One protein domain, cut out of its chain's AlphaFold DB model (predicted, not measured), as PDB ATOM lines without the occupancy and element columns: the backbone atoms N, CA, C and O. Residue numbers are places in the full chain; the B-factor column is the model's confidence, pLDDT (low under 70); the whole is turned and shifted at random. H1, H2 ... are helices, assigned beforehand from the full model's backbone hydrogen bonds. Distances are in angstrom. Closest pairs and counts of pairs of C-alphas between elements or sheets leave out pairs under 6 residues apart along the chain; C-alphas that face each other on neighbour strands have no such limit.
ATOM      1  N   ASP A   2      29.693  41.174 145.626       84.62
ATOM      2  CA  ASP A   2      28.493  41.979 145.852       84.62
ATOM      3  C   ASP A   2      27.694  41.421 147.044       84.62
ATOM      4  O   ASP A   2      27.617  40.198 147.200       84.62
ATOM      5  N   LEU A   3      27.153  42.297 147.893       80.50
ATOM      6  CA  LEU A   3      26.486  41.912 149.141       80.50
ATOM      7  C   LEU A   3      25.210  41.109 148.862       80.50
ATOM      8  O   LEU A   3      24.937  40.140 149.568       80.50
ATOM      9  N   ASP A   4      24.496  41.443 147.790       82.56
ATOM     10  CA  ASP A   4      23.248  40.775 147.415       82.56
ATOM     11  C   ASP A   4      23.509  39.327 146.981       82.56
ATOM     12  O   ASP A   4      22.916  38.383 147.503       82.56
ATOM     13  N   LYS A   5      24.529  39.121 146.135       84.88
ATOM     14  CA  LYS A   5      24.993  37.777 145.744       84.88
ATOM     15  C   LYS A   5      25.484  36.972 146.944       84.88
ATOM     16  O   LYS A   5      25.333  35.752 146.992       84.88
ATOM     17  N   PHE A   6      26.097  37.643 147.916       87.06
ATOM     18  CA  PHE A   6      26.543  37.005 149.147       87.06
ATOM     19  C   PHE A   6      25.360  36.567 150.023       87.06
ATOM     20  O   PHE A   6      25.383  35.457 150.551       87.06
ATOM     21  N   GLN A   7      24.307  37.380 150.137       85.38
ATOM     22  CA  GLN A   7      23.095  37.031 150.880       85.38
ATOM     23  C   GLN A   7      22.333  35.866 150.239       85.38
ATOM     24  O   GLN A   7      21.983  34.919 150.945       85.38
ATOM     25  N   GLU A   8      22.163  35.863 148.913       85.12
ATOM     26  CA  GLU A   8      21.573  34.731 148.176       85.12
ATOM     27  C   GLU A   8      22.351  33.434 148.433       85.12
ATOM     28  O   GLU A   8      21.785  32.372 148.707       85.12
ATOM     29  N   MET A   9      23.680  33.538 148.433       87.44
ATOM     30  CA  MET A   9      24.576  32.427 148.710       87.44
ATOM     31  C   MET A   9      24.440  31.907 150.159       87.44
ATOM     32  O   MET A   9      24.596  30.708 150.403       87.44
ATOM     33  N   LEU A  10      24.163  32.774 151.141       87.69
ATOM     34  CA  LEU A  10      23.914  32.377 152.534       87.69
ATOM     35  C   LEU A  10      22.518  31.771 152.745       87.69
ATOM     36  O   LEU A  10      22.372  30.874 153.581       87.69
ATOM     37  N   ALA A  11      21.519  32.225 151.984       80.44
ATOM     38  CA  ALA A  11      20.137  31.748 152.049       80.44
ATOM     39  C   ALA A  11      19.958  30.313 151.517       80.44
ATOM     40  O   ALA A  11      18.938  29.678 151.786       80.44
ATOM     41  N   ALA A  12      20.954  29.768 150.809       85.81
ATOM     42  CA  ALA A  12      20.924  28.403 150.303       85.81
ATOM     43  C   ALA A  12      20.725  27.365 151.443       85.81
ATOM     44  O   ALA A  12      21.571  27.252 152.348       85.81
ATOM     45  N   PRO A  13      19.649  26.549 151.402       76.62
ATOM     46  CA  PRO A  13      19.282  25.651 152.502       76.62
ATOM     47  C   PRO A  13      20.281  24.504 152.719       76.62
ATOM     48  O   PRO A  13      20.345  23.950 153.813       76.62
ATOM     49  N   GLY A  14      21.116  24.186 151.724       82.31
ATOM     50  CA  GLY A  14      22.121  23.118 151.802       82.31
ATOM     51  C   GLY A  14      23.376  23.448 152.616       82.31
ATOM     52  O   GLY A  14      24.219  22.574 152.799       82.31
ATOM     53  N   ARG A  15      23.540  24.687 153.098       88.44
ATOM     54  CA  ARG A  15      24.732  25.055 153.876       88.44
ATOM     55  C   ARG A  15      24.663  24.567 155.310       88.44
ATOM     56  O   ARG A  15      23.677  24.833 155.999       88.44
ATOM     57  N   SER A  16      25.727  23.909 155.757       91.38
ATOM     58  CA  SER A  16      25.863  23.467 157.142       91.38
ATOM     59  C   SER A  16      26.260  24.622 158.068       91.38
ATOM     60  O   SER A  16      26.723  25.681 157.628       91.38
ATOM     61  N   LYS A  17      26.100  24.415 159.379       89.56
ATOM     62  CA  LYS A  17      26.514  25.380 160.405       89.56
ATOM     63  C   LYS A  17      28.023  25.641 160.350       89.56
ATOM     64  O   LYS A  17      28.452  26.785 160.454       89.56
ATOM     65  N   GLU A  18      28.817  24.595 160.150       89.44
ATOM     66  CA  GLU A  18      30.282  24.647 160.089       89.44
ATOM     67  C   GLU A  18      30.751  25.495 158.904       89.44
ATOM     68  O   GLU A  18      31.643  26.327 159.046       89.44
ATOM     69  N   GLN A  19      30.096  25.349 157.749       91.38
ATOM     70  CA  GLN A  19      30.391  26.150 156.562       91.38
ATOM     71  C   GLN A  19      30.105  27.637 156.794       91.38
ATOM     72  O   GLN A  19      30.898  28.486 156.389       91.38
ATOM     73  N   LEU A  20      29.001  27.972 157.466       93.25
ATOM     74  CA  LEU A  20      28.674  29.360 157.805       93.25
ATOM     75  C   LEU A  20      29.657  29.951 158.827       93.25
ATOM     76  O   LEU A  20      30.054  31.105 158.680       93.25
ATOM     77  N   LEU A  21      30.102  29.171 159.817       91.44
ATOM     78  CA  LEU A  21      31.137  29.597 160.768       91.44
ATOM     79  C   LEU A  21      32.486  29.849 160.082       91.44
ATOM     80  O   LEU A  21      33.134  30.851 160.375       91.44
ATOM     81  N   LEU A  22      32.870  29.007 159.119       93.06
ATOM     82  CA  LEU A  22      34.077  29.213 158.317       93.06
ATOM     83  C   LEU A  22      33.987  30.493 157.468       93.06
ATOM     84  O   LEU A  22      34.956  31.241 157.338       93.06
ATOM     85  N   ILE A  23      32.818  30.782 156.888       92.62
ATOM     86  CA  ILE A  23      32.588  32.029 156.141       92.62
ATOM     87  C   ILE A  23      32.660  33.243 157.079       92.62
ATOM     88  O   ILE A  23      33.256  34.254 156.710       92.62
ATOM     89  N   LEU A  24      32.096  33.140 158.287       92.00
ATOM     90  CA  LEU A  24      32.170  34.183 159.311       92.00
ATOM     91  C   LEU A  24      33.621  34.489 159.704       92.00
ATOM     92  O   LEU A  24      34.004  35.654 159.786       92.00
ATOM     93  N   GLU A  25      34.432  33.456 159.920       89.94
ATOM     94  CA  GLU A  25      35.854  33.590 160.241       89.94
ATOM     95  C   GLU A  25      36.630  34.261 159.101       89.94
ATOM     96  O   GLU A  25      37.341  35.241 159.318       89.94
ATOM     97  N   ASN A  26      36.402  33.828 157.859       90.69
ATOM     98  CA  ASN A  26      36.996  34.457 156.681       90.69
ATOM     99  C   ASN A  26      36.581  35.928 156.510       90.69
ATOM    100  O   ASN A  26      37.394  36.745 156.077       90.69
ATOM    101  N   ALA A  27      35.334  36.280 156.834       90.56
ATOM    102  CA  ALA A  27      34.857  37.661 156.796       90.56
ATOM    103  C   ALA A  27      35.504  38.525 157.892       90.56
ATOM    104  O   ALA A  27      35.847  39.675 157.624       90.56
ATOM    105  N   ARG A  28      35.727  37.965 159.090       90.19
ATOM    106  CA  ARG A  28      36.452  38.622 160.194       90.19
ATOM    107  C   ARG A  28      37.912  38.879 159.848       90.19
ATOM    108  O   ARG A  28      38.368  40.001 160.016       90.19
ATOM    109  N   ASN A  29      38.600  37.888 159.284       90.44
ATOM    110  CA  ASN A  29      40.001  38.020 158.867       90.44
ATOM    111  C   ASN A  29      40.204  39.078 157.772       90.44
ATOM    112  O   ASN A  29      41.305  39.585 157.598       90.44
ATOM    113  N   LYS A  30      39.144  39.396 157.020       90.44
ATOM    114  CA  LYS A  30      39.133  40.430 155.976       90.44
ATOM    115  C   LYS A  30      38.496  41.746 156.432       90.44
ATOM    116  O   LYS A  30      38.277  42.609 155.590       90.44
ATOM    117  N   GLU A  31      38.130  41.862 157.711       90.19
ATOM    118  CA  GLU A  31      37.455  43.031 158.302       90.19
ATOM    119  C   GLU A  31      36.197  43.484 157.527       90.19
ATOM    120  O   GLU A  31      35.823  44.655 157.489       90.19
ATOM    121  N   ALA A  32      35.492  42.537 156.899       91.25
ATOM    122  CA  ALA A  32      34.347  42.815 156.037       91.25
ATOM    123  C   ALA A  32      33.040  42.899 156.850       91.25
ATOM    124  O   ALA A  32      32.205  41.994 156.804       91.25
ATOM    125  N   PHE A  33      32.842  43.997 157.585       87.62
ATOM    126  CA  PHE A  33      31.740  44.174 158.551       87.62
ATOM    127  C   PHE A  33      30.337  43.835 158.022       87.62
ATOM    128  O   PHE A  33      29.595  43.107 158.681       87.62
ATOM    129  N   ALA A  34      29.979  44.290 156.818       87.12
ATOM    130  CA  ALA A  34      28.667  43.995 156.229       87.12
ATOM    131  C   ALA A  34      28.441  42.485 156.002       87.12
ATOM    132  O   ALA A  34      27.332  41.981 156.167       87.12
ATOM    133  N   HIS A  35      29.508  41.746 155.682       88.12
ATOM    134  CA  HIS A  35      29.450  40.298 155.479       88.12
ATOM    135  C   HIS A  35      29.373  39.556 156.817       88.12
ATOM    136  O   HIS A  35      28.656  38.566 156.920       88.12
ATOM    137  N   ILE A  36      30.056  40.056 157.853       89.69
ATOM    138  CA  ILE A  36      29.959  39.525 159.219       89.69
ATOM    139  C   ILE A  36      28.503  39.580 159.690       89.69
ATOM    140  O   ILE A  36      27.952  38.551 160.071       89.69
ATOM    141  N   LEU A  37      27.861  40.750 159.595       90.19
ATOM    142  CA  LEU A  37      26.472  40.933 160.029       90.19
ATOM    143  C   LEU A  37      25.503  40.015 159.275       90.19
ATOM    144  O   LEU A  37      24.665  39.367 159.901       90.19
ATOM    145  N   ALA A  38      25.655  39.901 157.951       90.75
ATOM    146  CA  ALA A  38      24.811  39.031 157.135       90.75
ATOM    147  C   ALA A  38      24.932  37.550 157.542       90.75
ATOM    148  O   ALA A  38      23.924  36.856 157.683       90.75
ATOM    149  N   VAL A  39      26.153  37.058 157.788       93.38
ATOM    150  CA  VAL A  39      26.370  35.671 158.233       93.38
ATOM    151  C   VAL A  39      25.827  35.454 159.645       93.38
ATOM    152  O   VAL A  39      25.190  34.432 159.900       93.38
ATOM    153  N   GLU A  40      26.044  36.402 160.561       91.50
ATOM    154  CA  GLU A  40      25.545  36.311 161.936       91.50
ATOM    155  C   GLU A  40      24.012  36.285 161.995       91.50
ATOM    156  O   GLU A  40      23.459  35.521 162.784       91.50
ATOM    157  N   GLN A  41      23.326  37.050 161.141       91.31
ATOM    158  CA  GLN A  41      21.865  37.041 161.045       91.31
ATOM    159  C   GLN A  41      21.335  35.686 160.563       91.31
ATOM    160  O   GLN A  41      20.405  35.139 161.157       91.31
ATOM    161  N   VAL A  42      21.953  35.106 159.530       92.81
ATOM    162  CA  VAL A  42      21.570  33.781 159.012       92.81
ATOM    163  C   VAL A  42      21.865  32.681 160.035       92.81
ATOM    164  O   VAL A  42      21.052  31.772 160.211       92.81
ATOM    165  N   LEU A  43      22.995  32.764 160.744       92.00
ATOM    166  CA  LEU A  43      23.328  31.847 161.834       92.00
ATOM    167  C   LEU A  43      22.321  31.940 162.985       92.00
ATOM    168  O   LEU A  43      21.913  30.904 163.500       92.00
ATOM    169  N   GLU A  44      21.884  33.143 163.365       91.69
ATOM    170  CA  GLU A  44      20.886  33.323 164.425       91.69
ATOM    171  C   GLU A  44      19.514  32.775 164.020       91.69
ATOM    172  O   GLU A  44      18.872  32.085 164.807       91.69
ATOM    173  N   GLN A  45      19.093  33.020 162.776       89.50
ATOM    174  CA  GLN A  45      17.815  32.532 162.255       89.50
ATOM    175  C   GLN A  45      17.781  31.005 162.118       89.50
ATOM    176  O   GLN A  45      16.795  30.373 162.490       89.50
TER     177      GLN A  45
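What this domain is: This is residues 2 to 45 of the 205 residues of an uncharacterized protein of Thiomonas intermedia (strain K12) (UniProt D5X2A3). This is a small three-helix bundle: after H2 the chain turns back through residues 30 to 32, H3 runs the opposite way beside H2 to make a helical hairpin, and the shorter H1 packs on H3. The three helix centres make a triangle, the helices run nearly side by side at shallow tilts, and H1 and H2 are farther from each other than either is from H3. The printed part has 44 residues with three named helices, in the order H1, H2, H3, and no named strand; the class is all helix. The whole is compact, with a radius of gyration of the C-alphas of 9.5 A, and its outline is rounded, spanning 26 by 21 by 14 A.

Where its parts are: Start at Asp 2, the first printed residue, and go on to C-alpha 3 at (26.486, 41.912, 149.141), where H1 begins. H1 takes in residues 3 to 11, and from its first to its last C-alpha it measures 12.3 A. Go past residues 12 to 16 to C-alpha 17 at (26.514, 25.380, 160.405); there you find the beginning of H2, residues 17 to 29, which is 18.5 A long. After residues 30 to 32 comes H3, residues 33 to 45, also 18.5 A from first to last C-alpha, and it ends at C-alpha 45 at (17.815, 32.532, 162.255).

How they stand to each other: Look first at H1 and H2, which are close but not clearly touching: their closest C-alphas, those of Leu 10 and Leu 20, are 7.7 A apart. Their lines stand at a shallow tilt of 24 degrees, and they run opposite ways. Next compare H1 with H3: they touch, and their closest C-alphas, those of Gln 7 and Ala 38, are 6.8 A apart. These two run the same way at a shallow tilt of 22 degrees, with 10.5 A from centre to centre. Then find Ala 27 and Ile 36, the closest C-alphas of H2 and H3, 5.8 A apart. H2 and H3 touch with 12 pairs of C-alphas within 8 A, run opposite ways at a shallow tilt of 19 degrees and form a helical hairpin. Along the backbones of H1, H2 and H3, every O i to N i+4 pair is within hydrogen-bond range.

The domain as a whole: The two C-alphas farthest apart, those of Gly 14 and Glu 31, are 26.0 A from each other; Gly 14 lies between H1 and H2, and Glu 31 between H2 and H3. From the first to the last printed C-alpha, Asp 2 to Gln 45, the distance is 21.7 A. Both links are tight, with 5 residues between H1 and H2 and 3 between H2 and H3. The printed part has no cut. In this predicted model the mean pLDDT of the printed part is 88.7, and no printed residue is under 70.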